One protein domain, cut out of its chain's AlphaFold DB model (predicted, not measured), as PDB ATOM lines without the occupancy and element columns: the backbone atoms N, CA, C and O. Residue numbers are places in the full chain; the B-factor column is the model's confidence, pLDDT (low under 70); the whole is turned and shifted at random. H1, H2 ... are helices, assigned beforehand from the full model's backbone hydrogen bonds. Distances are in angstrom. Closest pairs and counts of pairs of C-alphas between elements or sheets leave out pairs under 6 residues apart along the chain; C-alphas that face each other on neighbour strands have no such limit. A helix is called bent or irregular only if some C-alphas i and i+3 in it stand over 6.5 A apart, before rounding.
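Overview. This is residues 934 to 1053 of the 1082 residues of the protein "Reverse transcriptase domain-containing protein" of Chilo suppressalis (UniProt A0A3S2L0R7). Three helices, H1, H2 and H3a, make an up-and-down bundle, each running against the one before it, and from one end of it a long helical arm, H3b, turns off sharply and sticks out with residues 1025 to 1053. H1 and H2 are side by side as a close hairpin, while H3a crosses H1 more steeply and meets H2 with a few residues alone. The printed part has 120 residues with three named helices, H1, H2 and the bent H3, and no named strand; its class is all helix. It is only just loose, close to extended, with a radius of gyration of the C-alphas of 20.1 A, and it spans 63 by 41 by 24 A, the arm making the length.

Along the chain. Find C-alpha 935 at (261.464, 289.105, 227.081); from there H1, residues 935 to 960, runs 38.0 A. H2, residues 962 to 984, runs 31.5 A; it has a kink of 40 degrees near residue 969 and is irregular, C-alphas 963 and 966 being 7.9 A apart. H3, residues 997 to 1053, was assigned as one helix by its hydrogen bonds, but it is bent: C-alphas 1018 and 1021 are 8.4 A apart. Its arm H3a, residues 997 to 1018, runs 34.2 A to C-alpha 1018 at (301.259, 285.546, 230.621) and is itself irregular, with C-alphas 998 and 1001 7.0 A apart. Its arm H3b, residues 1021 to 1053, runs 44.4 A to C-alpha 1053 at (274.645, 323.029, 205.118), with a kink of 38 degrees near residue 1039.

Arrangement. Look first at Gly 944 and Gly 979, whose C-alphas, 4.1 A apart, are the closest of H1 and H2; this hairpin touches at a shallow tilt of 17 degrees, opposite ways. H1 touches H3a with residues 945 to 956 alone, at a steep tilt of 40 degrees, the same way; the closest C-alphas are those of Asn 952 and Leu 1006, 5.8 A apart. H2 and H3a, also a hairpin, touch through residues 980 to 984 and 998 to 1002 alone, at a shallow tilt of 31 degrees, opposite ways; the closest C-alphas are those of Gly 984 and Ser 998, 5.1 A apart. H3b is about perpendicular to H3a, at 80 degrees, and apart from H1 and H2. In H1 every O i to N i+4 pair is within hydrogen-bond range; the counts are 16 of 19 in H2, 12 of 18 in H3a and 24 of 29 in H3b.

Size, cuts and confidence. The two C-alphas farthest apart, those of Val 966 and Val 1053, are 64.6 A apart. The printed part has no cut; the link from H1 to H2 is tight, and that from H2 to H3, residues 985 to 996, is long, with residues 991 to 996 standing free. The mean pLDDT of the printed part is 79.1, and residues 990 to 997 and 1037 to 1053 are under 70.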
ATOM      1  N   SER A 934     260.109 284.370 227.551       78.19
ATOM      2  CA  SER A 934     259.628 285.758 227.570       78.19
ATOM      3  C   SER A 934     260.763 286.781 227.556       78.19
ATOM      4  O   SER A 934     261.888 286.505 227.966       78.19
ATOM      5  N   VAL A 935     260.468 288.015 227.129       77.50
ATOM      6  CA  VAL A 935     261.464 289.105 227.081       77.50
ATOM      7  C   VAL A 935     261.982 289.465 228.482       77.50
ATOM      8  O   VAL A 935     263.140 289.858 228.633       77.50
ATOM      9  N   ARG A 936     261.159 289.290 229.529       80.56
ATOM     10  CA  ARG A 936     261.601 289.421 230.928       80.56
ATOM     11  C   ARG A 936     262.542 288.268 231.307       80.56
ATOM     12  O   ARG A 936     263.611 288.536 231.852       80.56
ATOM     13  N   GLY A 937     262.205 287.030 230.937       80.94
ATOM     14  CA  GLY A 937     263.047 285.850 231.168       80.94
ATOM     15  C   GLY A 937     264.421 285.944 230.500       80.94
ATOM     16  O   GLY A 937     265.436 285.744 231.158       80.94
ATOM     17  N   ALA A 938     264.486 286.378 229.237       81.44
ATOM     18  CA  ALA A 938     265.748 286.618 228.526       81.44
ATOM     19  C   ALA A 938     266.682 287.607 229.257       81.44
ATOM     20  O   ALA A 938     267.901 287.426 229.271       81.44
ATOM     21  N   ARG A 939     266.121 288.647 229.894       84.44
ATOM     22  CA  ARG A 939     266.892 289.637 230.666       84.44
ATOM     23  C   ARG A 939     267.407 289.066 231.988       84.44
ATOM     24  O   ARG A 939     268.557 289.326 232.335       84.44
ATOM     25  N   TRP A 940     266.608 288.261 232.687       85.94
ATOM     26  CA  TRP A 940     267.056 287.551 233.890       85.94
ATOM     27  C   TRP A 940     268.097 286.470 233.578       85.94
ATOM     28  O   TRP A 940     269.087 286.367 234.295       85.94
ATOM     29  N   ALA A 941     267.956 285.741 232.468       85.12
ATOM     30  CA  ALA A 941     268.959 284.782 232.005       85.12
ATOM     31  C   ALA A 941     270.309 285.460 231.703       85.12
ATOM     32  O   ALA A 941     271.351 284.961 232.126       85.12
ATOM     33  N   ALA A 942     270.298 286.629 231.050       85.94
ATOM     34  CA  ALA A 942     271.504 287.426 230.821       85.94
ATOM     35  C   ALA A 942     272.129 287.958 232.126       85.94
ATOM     36  O   ALA A 942     273.353 287.963 232.257       85.94
ATOM     37  N   ALA A 943     271.314 288.353 233.113       88.00
ATOM     38  CA  ALA A 943     271.803 288.739 234.438       88.00
ATOM     39  C   ALA A 943     272.431 287.549 235.190       88.00
ATOM     40  O   ALA A 943     273.534 287.676 235.713       88.00
ATOM     41  N   GLY A 944     271.788 286.375 235.181       88.12
ATOM     42  CA  GLY A 944     272.330 285.142 235.764       88.12
ATOM     43  C   GLY A 944     273.638 284.690 235.103       88.12
ATOM     44  O   GLY A 944     274.571 284.294 235.796       88.12
ATOM     45  N   ALA A 945     273.746 284.830 233.777       86.88
ATOM     46  CA  ALA A 945     274.979 284.571 233.036       86.88
ATOM     47  C   ALA A 945     276.108 285.553 233.410       86.88
ATOM     48  O   ALA A 945     277.249 285.134 233.585       86.88
ATOM     49  N   LEU A 946     275.804 286.844 233.599       89.44
ATOM     50  CA  LEU A 946     276.785 287.831 234.068       89.44
ATOM     51  C   LEU A 946     277.244 287.548 235.511       89.44
ATOM     52  O   LEU A 946     278.437 287.621 235.798       89.44
ATOM     53  N   ILE A 947     276.319 287.161 236.395       91.00
ATOM     54  CA  ILE A 947     276.620 286.730 237.770       91.00
ATOM     55  C   ILE A 947     277.553 285.509 237.762       91.00
ATOM     56  O   ILE A 947     278.510 285.474 238.531       91.00
ATOM     57  N   GLN A 948     277.348 284.545 236.855       88.88
ATOM     58  CA  GLN A 948     278.275 283.421 236.689       88.88
ATOM     59  C   GLN A 948     279.649 283.834 236.170       88.88
ATOM     60  O   GLN A 948     280.635 283.288 236.647       88.88
ATOM     61  N   VAL A 949     279.757 284.785 235.234       89.56
ATOM     62  CA  VAL A 949     281.073 285.292 234.800       89.56
ATOM     63  C   VAL A 949     281.834 285.883 235.992       89.56
ATOM     64  O   VAL A 949     283.001 285.556 236.181       89.56
ATOM     65  N   ILE A 950     281.166 286.668 236.844       90.06
ATOM     66  CA  ILE A 950     281.763 287.223 238.070       90.06
ATOM     67  C   ILE A 950     282.160 286.102 239.046       90.06
ATOM     68  O   ILE A 950     283.287 286.088 239.534       90.06
ATOM     69  N   ALA A 951     281.282 285.124 239.286       90.31
ATOM     70  CA  ALA A 951     281.575 283.980 240.151       90.31
ATOM     71  C   ALA A 951     282.766 283.147 239.650       90.31
ATOM     72  O   ALA A 951     283.640 282.786 240.432       90.31
ATOM     73  N   ASN A 952     282.833 282.891 238.342       88.06
ATOM     74  CA  ASN A 952     283.926 282.160 237.705       88.06
ATOM     75  C   ASN A 952     285.257 282.920 237.818       88.06
ATOM     76  O   ASN A 952     286.291 282.280 237.976       88.06
ATOM     77  N   ILE A 953     285.244 284.260 237.794       87.81
ATOM     78  CA  ILE A 953     286.437 285.088 238.045       87.81
ATOM     79  C   ILE A 953     286.883 284.977 239.513       87.81
ATOM     80  O   ILE A 953     288.070 284.792 239.763       87.81
ATOM     81  N   LEU A 954     285.963 285.021 240.485       89.00
ATOM     82  CA  LEU A 954     286.302 284.819 241.906       89.00
ATOM     83  C   LEU A 954     286.889 283.417 242.154       89.00
ATOM     84  O   LEU A 954     287.909 283.277 242.822       89.00
ATOM     85  N   ILE A 955     286.285 282.388 241.555       87.38
ATOM     86  CA  ILE A 955     286.758 280.996 241.606       87.38
ATOM     87  C   ILE A 955     288.141 280.857 240.939       87.38
ATOM     88  O   ILE A 955     289.020 280.202 241.491       87.38
ATOM     89  N   ALA A 956     288.369 281.501 239.792       83.69
ATOM     90  CA  ALA A 956     289.669 281.534 239.116       83.69
ATOM     91  C   ALA A 956     290.766 282.181 239.980       83.69
ATOM     92  O   ALA A 956     291.847 281.615 240.134       83.69
ATOM     93  N   VAL A 957     290.473 283.330 240.601       84.38
ATOM     94  CA  VAL A 957     291.391 284.007 241.531       84.38
ATOM     95  C   VAL A 957     291.682 283.131 242.757       84.38
ATOM     96  O   VAL A 957     292.833 283.055 243.184       84.38
ATOM     97  N   ALA A 958     290.691 282.394 243.272       84.50
ATOM     98  CA  ALA A 958     290.885 281.441 244.369       84.50
ATOM     99  C   ALA A 958     291.878 280.312 244.030       84.50
ATOM    100  O   ALA A 958     292.614 279.859 244.904       84.50
ATOM    101  N   PHE A 959     291.935 279.868 242.768       80.94
ATOM    102  CA  PHE A 959     292.936 278.896 242.310       80.94
ATOM    103  C   PHE A 959     294.331 279.498 242.081       80.94
ATOM    104  O   PHE A 959     295.294 278.741 242.036       80.94
ATOM    105  N   CYS A 960     294.450 280.824 241.952       77.94
ATOM    106  CA  CYS A 960     295.710 281.516 241.667       77.94
ATOM    107  C   CYS A 960     296.390 282.122 242.913       77.94
ATOM    108  O   CYS A 960     297.584 282.412 242.873       77.94
ATOM    109  N   MET A 961     295.651 282.368 244.002       83.25
ATOM    110  CA  MET A 961     296.157 283.084 245.183       83.25
ATOM    111  C   MET A 961     295.786 282.377 246.493       83.25
ATOM    112  O   MET A 961     294.715 282.611 247.057       83.25
ATOM    113  N   ASP A 962     296.702 281.562 247.023       78.25
ATOM    114  CA  ASP A 962     296.486 280.785 248.254       78.25
ATOM    115  C   ASP A 962     296.088 281.635 249.473       78.25
ATOM    116  O   ASP A 962     295.249 281.219 250.270       78.25
ATOM    117  N   THR A 963     296.606 282.863 249.579       82.50
ATOM    118  CA  THR A 963     296.324 283.795 250.688       82.50
ATOM    119  C   THR A 963     294.865 284.251 250.778       82.50
ATOM    120  O   THR A 963     294.403 284.597 251.864       82.50
ATOM    121  N   ILE A 964     294.120 284.237 249.666       85.06
ATOM    122  CA  ILE A 964     292.697 284.627 249.603       85.06
ATOM    123  C   ILE A 964     291.786 283.490 249.112       85.06
ATOM    124  O   ILE A 964     290.583 283.679 248.936       85.06
ATOM    125  N   LYS A 965     292.339 282.285 248.948       82.75
ATOM    126  CA  LYS A 965     291.673 281.071 248.458       82.75
ATOM    127  C   LYS A 965     290.362 280.767 249.180       82.75
ATOM    128  O   LYS A 965     289.321 280.631 248.542       82.75
ATOM    129  N   VAL A 966     290.395 280.715 250.512       86.19
ATOM    130  CA  VAL A 966     289.225 280.391 251.347       86.19
ATOM    131  C   VAL A 966     288.087 281.419 251.191       86.19
ATOM    132  O   VAL A 966     286.992 281.000 250.812       86.19
ATOM    133  N   PRO A 967     288.285 282.742 251.395       86.50
ATOM    134  CA  PRO A 967     287.208 283.719 251.192       86.50
ATOM    135  C   PRO A 967     286.748 283.834 249.727       86.50
ATOM    136  O   PRO A 967     285.559 284.044 249.477       86.50
ATOM    137  N   MET A 968     287.636 283.659 248.742       87.19
ATOM    138  CA  MET A 968     287.246 283.675 247.325       87.19
ATOM    139  C   MET A 968     286.404 282.450 246.926       87.19
ATOM    140  O   MET A 968     285.424 282.610 246.201       87.19
ATOM    141  N   PHE A 969     286.673 281.249 247.455       87.25
ATOM    142  CA  PHE A 969     285.760 280.107 247.285       87.25
ATOM    143  C   PHE A 969     284.446 280.276 248.055       87.25
ATOM    144  O   PHE A 969     283.378 280.020 247.493       87.25
ATOM    145  N   ALA A 970     284.504 280.739 249.309       86.69
ATOM    146  CA  ALA A 970     283.326 280.930 250.160       86.69
ATOM    147  C   ALA A 970     282.330 281.956 249.589       86.69
ATOM    148  O   ALA A 970     281.131 281.837 249.817       86.69
ATOM    149  N   THR A 971     282.807 282.936 248.814       88.94
ATOM    150  CA  THR A 971     281.961 283.881 248.065       88.94
ATOM    151  C   THR A 971     281.621 283.382 246.656       88.94
ATOM    152  O   THR A 971     280.460 283.428 246.248       88.94
ATOM    153  N   GLY A 972     282.602 282.870 245.908       87.94
ATOM    154  CA  GLY A 972     282.441 282.486 244.506       87.94
ATOM    155  C   GLY A 972     281.483 281.314 244.286       87.94
ATOM    156  O   GLY A 972     280.649 281.376 243.383       87.94
ATOM    157  N   ILE A 973     281.543 280.270 245.121       89.94
ATOM    158  CA  ILE A 973     280.707 279.069 244.952       89.94
ATOM    159  C   ILE A 973     279.209 279.384 245.171       89.94
ATOM    160  O   ILE A 973     278.416 279.057 244.282       89.94
ATOM    161  N   PRO A 974     278.776 280.072 246.250       92.12
ATOM    162  CA  PRO A 974     277.380 280.492 246.392       92.12
ATOM    163  C   PRO A 974     276.900 281.405 245.258       92.12
ATOM    164  O   PRO A 974     275.823 281.175 244.710       92.12
ATOM    165  N   VAL A 975     277.704 282.391 244.838       91.88
ATOM    166  CA  VAL A 975     277.331 283.305 243.738       91.88
ATOM    167  C   VAL A 975     277.191 282.545 242.407       91.88
ATOM    168  O   VAL A 975     276.281 282.841 241.626       91.88
ATOM    169  N   TRP A 976     278.003 281.507 242.174       92.88
ATOM    170  CA  TRP A 976     277.860 280.609 241.024       92.88
ATOM    171  C   TRP A 976     276.533 279.841 241.046       92.88
ATOM    172  O   TRP A 976     275.819 279.805 240.037       92.88
ATOM    173  N   PHE A 977     276.157 279.273 242.197       90.81
ATOM    174  CA  PHE A 977     274.858 278.618 242.360       90.81
ATOM    175  C   PHE A 977     273.699 279.605 242.170       90.81
ATOM    176  O   PHE A 977     272.777 279.297 241.416       90.81
ATOM    177  N   CYS A 978     273.770 280.816 242.733       90.12
ATOM    178  CA  CYS A 978     272.766 281.862 242.514       90.12
ATOM    179  C   CYS A 978     272.593 282.199 241.024       90.12
ATOM    180  O   CYS A 978     271.471 282.177 240.523       90.12
ATOM    181  N   GLY A 979     273.680 282.439 240.281       87.00
ATOM    182  CA  GLY A 979     273.610 282.691 238.835       87.00
ATOM    183  C   GLY A 979     273.043 281.504 238.038       87.00
ATOM    184  O   GLY A 979     272.317 281.694 237.056       87.00
ATOM    185  N   THR A 980     273.306 280.274 238.491       87.75
ATOM    186  CA  THR A 980     272.791 279.021 237.903       87.75
ATOM    187  C   THR A 980     271.308 278.800 238.181       87.75
ATOM    188  O   THR A 980     270.585 278.371 237.286       87.75
ATOM    189  N   ILE A 981     270.823 279.170 239.366       87.50
ATOM    190  CA  ILE A 981     269.394 279.176 239.699       87.50
ATOM    191  C   ILE A 981     268.680 280.260 238.879       87.50
ATOM    192  O   ILE A 981     267.730 279.955 238.163       87.50
ATOM    193  N   ILE A 982     269.190 281.500 238.883       86.50
ATOM    194  CA  ILE A 982     268.598 282.638 238.156       86.50
ATOM    195  C   ILE A 982     268.465 282.346 236.657       86.50
ATOM    196  O   ILE A 982     267.429 282.663 236.075       86.50
ATOM    197  N   SER A 983     269.478 281.742 236.029       82.75
ATOM    198  CA  SER A 983     269.439 281.379 234.604       82.75
ATOM    199  C   SER A 983     268.697 280.067 234.318       82.75
ATOM    200  O   SER A 983     268.107 279.931 233.249       82.75
ATOM    201  N   GLY A 984     268.687 279.115 235.256       79.56
ATOM    202  CA  GLY A 984     268.025 277.815 235.114       79.56
ATOM    203  C   GLY A 984     266.518 277.818 235.389       79.56
ATOM    204  O   GLY A 984     265.827 276.938 234.885       79.56
ATOM    205  N   TRP A 985     266.009 278.788 236.157       82.19
ATOM    206  CA  TRP A 985     264.579 278.959 236.465       82.19
ATOM    207  C   TRP A 985     263.793 279.738 235.398       82.19
ATOM    208  O   TRP A 985     262.571 279.838 235.499       82.19
ATOM    209  N   GLN A 986     264.450 280.311 234.383       82.94
ATOM    210  CA  GLN A 986     263.731 281.039 233.334       82.94
ATOM    211  C   GLN A 986     263.047 280.072 232.355       82.94
ATOM    212  O   GLN A 986     263.665 279.081 231.954       82.94
ATOM    213  N   PRO A 987     261.814 280.368 231.901       75.00
ATOM    214  CA  PRO A 987     261.187 279.604 230.834       75.00
ATOM    215  C   PRO A 987     262.012 279.696 229.546       75.00
ATOM    216  O   PRO A 987     262.456 280.776 229.145       75.00
ATOM    217  N   ALA A 988     262.236 278.544 228.917       75.38
ATOM    218  CA  ALA A 988     263.243 278.360 227.881       75.38
ATOM    219  C   ALA A 988     262.833 277.291 226.858       75.38
ATOM    220  O   ALA A 988     262.055 276.389 227.162       75.38
ATOM    221  N   HIS A 989     263.403 277.356 225.652       74.88
ATOM    222  CA  HIS A 989     263.144 276.380 224.587       74.88
ATOM    223  C   HIS A 989     263.691 274.986 224.940       74.88
ATOM    224  O   HIS A 989     264.906 274.779 225.026       74.88
ATOM    225  N   THR A 990     262.793 274.014 225.114       64.06
ATOM    226  CA  THR A 990     263.128 272.628 225.473       64.06
ATOM    227  C   THR A 990     263.631 271.847 224.257       64.06
ATOM    228  O   THR A 990     262.849 271.365 223.440       64.06
ATOM    229  N   LEU A 991     264.947 271.651 224.141       62.66
ATOM    230  CA  LEU A 991     265.579 270.941 223.016       62.66
ATOM    231  C   LEU A 991     265.545 269.407 223.195       62.66
ATOM    232  O   LEU A 991     266.576 268.734 223.133       62.66
ATOM    233  N   ALA A 992     264.331 268.893 223.414       49.41
ATOM    234  CA  ALA A 992     263.811 267.527 223.241       49.41
ATOM    235  C   ALA A 992     264.521 266.301 223.868       49.41
ATOM    236  O   ALA A 992     263.931 265.226 223.830       49.41
ATOM    237  N   ILE A 993     265.756 266.378 224.392       49.53
ATOM    238  CA  ILE A 993     266.569 265.157 224.636       49.53
ATOM    239  C   ILE A 993     267.178 265.019 226.052       49.53
ATOM    240  O   ILE A 993     267.496 263.896 226.442       49.53
ATOM    241  N   ARG A 994     267.362 266.079 226.865       56.22
ATOM    242  CA  ARG A 994     267.983 265.934 228.212       56.22
ATOM    243  C   ARG A 994     267.433 266.877 229.286       56.22
ATOM    244  O   ARG A 994     267.496 268.092 229.124       56.22
ATOM    245  N   LYS A 995     267.075 266.315 230.454       56.00
ATOM    246  CA  LYS A 995     266.762 267.062 231.696       56.00
ATOM    247  C   LYS A 995     267.916 267.965 232.179       56.00
ATOM    248  O   LYS A 995     267.674 268.941 232.875       56.00
ATOM    249  N   THR A 996     269.162 267.676 231.796       61.47
ATOM    250  CA  THR A 996     270.375 268.395 232.239       61.47
ATOM    251  C   THR A 996     270.746 269.632 231.407       61.47
ATOM    252  O   THR A 996     271.774 270.255 231.670       61.47
ATOM    253  N   GLN A 997     269.929 270.037 230.422       69.44
ATOM    254  CA  GLN A 997     270.238 271.193 229.561       69.44
ATOM    255  C   GLN A 997     270.383 272.517 230.335       69.44
ATOM    256  O   GLN A 997     271.145 273.378 229.902       69.44
ATOM    257  N   SER A 998     269.713 272.695 231.482       72.25
ATOM    258  CA  SER A 998     269.867 273.861 232.377       72.25
ATOM    259  C   SER A 998     271.332 274.118 232.756       72.25
ATOM    260  O   SER A 998     271.855 275.178 232.421       72.25
ATOM    261  N   ALA A 999     272.007 273.130 233.347       81.62
ATOM    262  CA  ALA A 999     273.385 273.236 233.834       81.62
ATOM    263  C   ALA A 999     274.464 273.208 232.729       81.62
ATOM    264  O   ALA A 999     275.599 273.613 232.968       81.62
ATOM    265  N   GLN A1000     274.128 272.763 231.513       86.69
ATOM    266  CA  GLN A1000     275.094 272.538 230.429       86.69
ATOM    267  C   GLN A1000     275.896 273.799 230.040       86.69
ATOM    268  O   GLN A1000     277.120 273.735 229.910       86.69
ATOM    269  N   GLY A1001     275.226 274.945 229.878       86.75
ATOM    270  CA  GLY A1001     275.879 276.235 229.603       86.75
ATOM    271  C   GLY A1001     276.789 276.694 230.753       86.75
ATOM    272  O   GLY A1001     277.985 276.859 230.518       86.75
ATOM    273  N   PRO A1002     276.266 276.813 231.990       89.88
ATOM    274  CA  PRO A1002     277.035 277.159 233.190       89.88
ATOM    275  C   PRO A1002     278.297 276.317 233.417       89.88
ATOM    276  O   PRO A1002     279.366 276.864 233.678       89.88
ATOM    277  N   VAL A1003     278.200 274.990 233.264       89.88
ATOM    278  CA  VAL A1003     279.343 274.072 233.418       89.88
ATOM    279  C   VAL A1003     280.368 274.264 232.294       89.88
ATOM    280  O   VAL A1003     281.567 274.275 232.564       89.88
ATOM    281  N   THR A1004     279.917 274.484 231.052       91.31
ATOM    282  CA  THR A1004     280.820 274.817 229.932       91.31
ATOM    283  C   THR A1004     281.560 276.133 230.198       91.31
ATOM    284  O   THR A1004     282.763 276.215 229.973       91.31
ATOM    285  N   LEU A1005     280.856 277.154 230.700       91.81
ATOM    286  CA  LEU A1005     281.406 278.482 230.975       91.81
ATOM    287  C   LEU A1005     282.427 278.464 232.126       91.81
ATOM    288  O   LEU A1005     283.491 279.066 231.996       91.81
ATOM    289  N   LEU A1006     282.133 277.745 233.217       90.88
ATOM    290  CA  LEU A1006     283.065 277.543 234.332       90.88
ATOM    291  C   LEU A1006     284.344 276.838 233.860       90.88
ATOM    292  O   LEU A1006     285.437 277.361 234.052       90.88
ATOM    293  N   ALA A1007     284.216 275.689 233.190       90.75
ATOM    294  CA  ALA A1007     285.372 274.917 232.733       90.75
ATOM    295  C   ALA A1007     286.227 275.678 231.699       90.75
ATOM    296  O   ALA A1007     287.453 275.634 231.778       90.75
ATOM    297  N   ALA A1008     285.603 276.432 230.784       92.12
ATOM    298  CA  ALA A1008     286.324 277.275 229.827       92.12
ATOM    299  C   ALA A1008     287.155 278.363 230.526       92.12
ATOM    300  O   ALA A1008     288.288 278.618 230.123       92.12
ATOM    301  N   LEU A1009     286.618 278.986 231.582       89.75
ATOM    302  CA  LEU A1009     287.322 280.028 232.335       89.75
ATOM    303  C   LEU A1009     288.407 279.456 233.262       89.75
ATOM    304  O   LEU A1009     289.464 280.072 233.393       89.75
ATOM    305  N   LEU A1010     288.221 278.255 233.819       90.06
ATOM    306  CA  LEU A1010     289.275 277.550 234.561       90.06
ATOM    307  C   LEU A1010     290.473 277.209 233.661       90.06
ATOM    308  O   LEU A1010     291.599 277.549 234.010       90.06
ATOM    309  N   PHE A1011     290.249 276.658 232.459       91.25
ATOM    310  CA  PHE A1011     291.331 276.469 231.480       91.25
ATOM    311  C   PHE A1011     291.901 277.797 230.944       91.25
ATOM    312  O   PHE A1011     293.068 277.847 230.562       91.25
ATOM    313  N   LEU A1012     291.136 278.890 230.916       91.38
ATOM    314  CA  LEU A1012     291.649 280.200 230.493       91.38
ATOM    315  C   LEU A1012     292.572 280.847 231.547       91.38
ATOM    316  O   LEU A1012     293.463 281.613 231.186       91.38
ATOM    317  N   THR A1013     292.376 280.535 232.831       88.56
ATOM    318  CA  THR A1013     293.016 281.238 233.959       88.56
ATOM    319  C   THR A1013     294.552 281.191 233.934       88.56
ATOM    320  O   THR A1013     295.145 282.268 233.993       88.56
ATOM    321  N   PRO A1014     295.223 280.031 233.764       87.31
ATOM    322  CA  PRO A1014     296.689 279.980 233.716       87.31
ATOM    323  C   PRO A1014     297.277 280.795 232.555       87.31
ATOM    324  O   PRO A1014     298.264 281.500 232.726       87.31
ATOM    325  N   LEU A1015     296.631 280.765 231.383       88.94
ATOM    326  CA  LEU A1015     297.116 281.457 230.181       88.94
ATOM    327  C   LEU A1015     296.976 282.981 230.273       88.94
ATOM    328  O   LEU A1015     297.708 283.711 229.603       88.94
ATOM    329  N   LEU A1016     296.021 283.474 231.070       85.75
ATOM    330  CA  LEU A1016     295.835 284.909 231.274       85.75
ATOM    331  C   LEU A1016     297.016 285.539 232.014       85.75
ATOM    332  O   LEU A1016     297.314 286.692 231.725       85.75
ATOM    333  N   LEU A1017     297.715 284.819 232.897       82.56
ATOM    334  CA  LEU A1017     298.856 285.377 233.631       82.56
ATOM    335  C   LEU A1017     299.931 285.923 232.675       82.56
ATOM    336  O   LEU A1017     300.350 287.070 232.825       82.56
ATOM    337  N   ASP A1018     300.260 285.162 231.627       79.12
ATOM    338  CA  ASP A1018     301.259 285.546 230.621       79.12
ATOM    339  C   ASP A1018     300.712 286.496 229.538       79.12
ATOM    340  O   ASP A1018     301.465 287.256 228.929       79.12
ATOM    341  N   SER A1019     299.407 286.431 229.228       85.44
ATOM    342  CA  SER A1019     298.861 286.998 227.977       85.44
ATOM    343  C   SER A1019     297.640 287.923 228.116       85.44
ATOM    344  O   SER A1019     297.140 288.436 227.104       85.44
ATOM    345  N   TRP A1020     297.181 288.231 229.338       86.56
ATOM    346  CA  TRP A1020     296.032 289.126 229.559       86.56
ATOM    347  C   TRP A1020     296.131 290.504 228.879       86.56
ATOM    348  O   TRP A1020     295.083 290.958 228.408       86.56
ATOM    349  N   PRO A1021     297.295 291.186 228.738       88.94
ATOM    350  CA  PRO A1021     297.327 292.513 228.120       88.94
ATOM    351  C   PRO A1021     296.952 292.451 226.636       88.94
ATOM    352  O   PRO A1021     296.164 293.263 226.156       88.94
ATOM    353  N   ALA A1022     297.448 291.437 225.919       89.06
ATOM    354  CA  ALA A1022     297.138 291.225 224.508       89.06
ATOM    355  C   ALA A1022     295.663 290.835 224.307       89.06
ATOM    356  O   ALA A1022     294.983 291.400 223.450       89.06
ATOM    357  N   ILE A1023     295.144 289.916 225.131       90.44
ATOM    358  CA  ILE A1023     293.752 289.444 225.045       90.44
ATOM    359  C   ILE A1023     292.769 290.569 225.370       90.44
ATOM    360  O   ILE A1023     291.811 290.781 224.625       90.44
ATOM    361  N   THR A1024     293.000 291.309 226.457       89.56
ATOM    362  CA  THR A1024     292.117 292.412 226.864       89.56
ATOM    363  C   THR A1024     292.151 293.553 225.854       89.56
ATOM    364  O   THR A1024     291.084 294.012 225.450       89.56
ATOM    365  N   LEU A1025     293.328 293.952 225.356       92.25
ATOM    366  CA  LEU A1025     293.444 294.975 224.316       92.25
ATOM    367  C   LEU A1025     292.738 294.546 223.024       92.25
ATOM    368  O   LEU A1025     291.998 295.345 222.447       92.25
ATOM    369  N   PHE A1026     292.881 293.290 222.589       93.12
ATOM    370  CA  PHE A1026     292.218 292.796 221.379       93.12
ATOM    371  C   PHE A1026     290.694 292.662 221.544       93.12
ATOM    372  O   PHE A1026     289.937 293.018 220.636       93.12
ATOM    373  N   ALA A1027     290.215 292.216 222.708       91.31
ATOM    374  CA  ALA A1027     288.787 292.155 223.018       91.31
ATOM    375  C   ALA A1027     288.163 293.561 223.108       91.31
ATOM    376  O   ALA A1027     287.107 293.807 222.523       91.31
ATOM    377  N   VAL A1028     288.842 294.512 223.764       92.19
ATOM    378  CA  VAL A1028     288.438 295.927 223.813       92.19
ATOM    379  C   VAL A1028     288.461 296.548 222.417       92.19
ATOM    380  O   VAL A1028     287.516 297.252 222.067       92.19
ATOM    381  N   ALA A1029     289.457 296.245 221.579       92.06
ATOM    382  CA  ALA A1029     289.474 296.672 220.182       92.06
ATOM    383  C   ALA A1029     288.247 296.146 219.417       92.06
ATOM    384  O   ALA A1029     287.599 296.922 218.720       92.06
ATOM    385  N   GLY A1030     287.855 294.882 219.619       90.62
ATOM    386  CA  GLY A1030     286.620 294.314 219.066       90.62
ATOM    387  C   GLY A1030     285.366 295.077 219.499       90.62
ATOM    388  O   GLY A1030     284.570 295.496 218.655       90.62
ATOM    389  N   ILE A1031     285.219 295.342 220.801       90.38
ATOM    390  CA  ILE A1031     284.104 296.129 221.360       90.38
ATOM    391  C   ILE A1031     284.087 297.552 220.772       90.38
ATOM    392  O   ILE A1031     283.035 298.041 220.353       90.38
ATOM    393  N   VAL A1032     285.248 298.210 220.683       88.62
ATOM    394  CA  VAL A1032     285.399 299.558 220.114       88.62
ATOM    395  C   VAL A1032     285.115 299.575 218.613       88.62
ATOM    396  O   VAL A1032     284.521 300.539 218.135       88.62
ATOM    397  N   ILE A1033     285.472 298.531 217.863       87.62
ATOM    398  CA  ILE A1033     285.152 298.382 216.437       87.62
ATOM    399  C   ILE A1033     283.639 298.202 216.254       87.62
ATOM    400  O   ILE A1033     283.017 298.965 215.509       87.62
ATOM    401  N   TYR A1034     283.019 297.281 217.001       85.56
ATOM    402  CA  TYR A1034     281.567 297.078 216.998       85.56
ATOM    403  C   TYR A1034     280.828 298.391 217.320       85.56
ATOM    404  O   TYR A1034     279.918 298.786 216.587       85.56
ATOM    405  N   ALA A1035     281.280 299.143 218.327       79.75
ATOM    406  CA  ALA A1035     280.726 300.450 218.681       79.75
ATOM    407  C   ALA A1035     281.018 301.556 217.640       79.75
ATOM    408  O   ALA A1035     280.120 302.315 217.284       79.75
ATOM    409  N   ARG A1036     282.231 301.671 217.079       71.25
ATOM    410  CA  ARG A1036     282.566 302.727 216.094       71.25
ATOM    411  C   ARG A1036     281.845 302.555 214.755       71.25
ATOM    412  O   ARG A1036     281.522 303.559 214.119       71.25
ATOM    413  N   CYS A1037     281.478 301.325 214.390       60.19
ATOM    414  CA  CYS A1037     280.569 301.030 213.276       60.19
ATOM    415  C   CYS A1037     279.122 301.558 213.472       60.19
ATOM    416  O   CYS A1037     278.280 301.364 212.589       60.19
ATOM    417  N   GLU A1038     278.830 302.208 214.608       51.78
ATOM    418  CA  GLU A1038     277.675 303.092 214.832       51.78
ATOM    419  C   GLU A1038     277.957 304.493 214.270       51.78
ATOM    420  O   GLU A1038     277.395 304.906 213.252       51.78
ATOM    421  N   ARG A1039     278.904 305.192 214.910       45.16
ATOM    422  CA  ARG A1039     279.135 306.629 214.745       45.16
ATOM    423  C   ARG A1039     279.617 306.984 213.346       45.16
ATOM    424  O   ARG A1039     279.080 307.886 212.726       45.16
ATOM    425  N   TRP A1040     280.559 306.242 212.765       44.06
ATOM    426  CA  TRP A1040     281.070 306.597 211.431       44.06
ATOM    427  C   TRP A1040     280.117 306.292 210.263       44.06
ATOM    428  O   TRP A1040     280.347 306.785 209.165       44.06
ATOM    429  N   CYS A1041     279.030 305.538 210.466       47.09
ATOM    430  CA  CYS A1041     277.979 305.390 209.446       47.09
ATOM    431  C   CYS A1041     276.795 306.350 209.651       47.09
ATOM    432  O   CYS A1041     276.150 306.709 208.670       47.09
ATOM    433  N   GLY A1042     276.505 306.755 210.894       45.56
ATOM    434  CA  GLY A1042     275.487 307.764 211.207       45.56
ATOM    435  C   GLY A1042     276.064 309.178 211.233       45.56
ATOM    436  O   GLY A1042     275.795 309.985 210.346       45.56
ATOM    437  N   ASP A1043     276.904 309.461 212.226       38.84
ATOM    438  CA  ASP A1043     277.465 310.785 212.497       38.84
ATOM    439  C   ASP A1043     278.349 311.310 211.367       38.84
ATOM    440  O   ASP A1043     278.311 312.507 211.126       38.84
ATOM    441  N   LEU A1044     279.093 310.480 210.621       42.59
ATOM    442  CA  LEU A1044     279.874 311.001 209.483       42.59
ATOM    443  C   LEU A1044     278.962 311.478 208.344       42.59
ATOM    444  O   LEU A1044     279.211 312.533 207.768       42.59
ATOM    445  N   ALA A1045     277.876 310.754 208.053       46.78
ATOM    446  CA  ALA A1045     276.888 311.172 207.059       46.78
ATOM    447  C   ALA A1045     276.117 312.419 207.531       46.78
ATOM    448  O   ALA A1045     275.926 313.365 206.766       46.78
ATOM    449  N   VAL A1046     275.741 312.465 208.815       53.06
ATOM    450  CA  VAL A1046     275.076 313.622 209.431       53.06
ATOM    451  C   VAL A1046     276.015 314.829 209.526       53.06
ATOM    452  O   VAL A1046     275.576 315.935 209.235       53.06
ATOM    453  N   GLN A1047     277.300 314.664 209.849       42.84
ATOM    454  CA  GLN A1047     278.299 315.740 209.846       42.84
ATOM    455  C   GLN A1047     278.644 316.191 208.428       42.84
ATOM    456  O   GLN A1047     278.786 317.386 208.211       42.84
ATOM    457  N   GLN A1048     278.733 315.302 207.436       49.75
ATOM    458  CA  GLN A1048     278.904 315.719 206.041       49.75
ATOM    459  C   GLN A1048     277.691 316.528 205.557       49.75
ATOM    460  O   GLN A1048     277.872 317.578 204.939       49.75
ATOM    461  N   ALA A1049     276.465 316.130 205.916       50.47
ATOM    462  CA  ALA A1049     275.263 316.925 205.667       50.47
ATOM    463  C   ALA A1049     275.282 318.270 206.424       50.47
ATOM    464  O   ALA A1049     275.048 319.320 205.831       50.47
ATOM    465  N   ARG A1050     275.625 318.276 207.718       52.09
ATOM    466  CA  ARG A1050     275.656 319.486 208.558       52.09
ATOM    467  C   ARG A1050     276.732 320.469 208.099       52.09
ATOM    468  O   ARG A1050     276.423 321.630 207.863       52.09
ATOM    469  N   ASN A1051     277.942 319.989 207.827       46.88
ATOM    470  CA  ASN A1051     279.064 320.791 207.338       46.88
ATOM    471  C   ASN A1051     278.821 321.310 205.909       46.88
ATOM    472  O   ASN A1051     279.270 322.408 205.586       46.88
ATOM    473  N   THR A1052     278.105 320.577 205.045       50.75
ATOM    474  CA  THR A1052     277.700 321.105 203.725       50.75
ATOM    475  C   THR A1052     276.541 322.100 203.813       50.75
ATOM    476  O   THR A1052     276.482 323.007 202.987       50.75
ATOM    477  N   VAL A1053     275.670 322.011 204.823       52.91
ATOM    478  CA  VAL A1053     274.645 323.029 205.118       52.91
ATOM    479  C   VAL A1053     275.260 324.285 205.748       52.91
ATOM    480  O   VAL A1053     274.947 325.393 205.321       52.91
TER     481      VAL A1053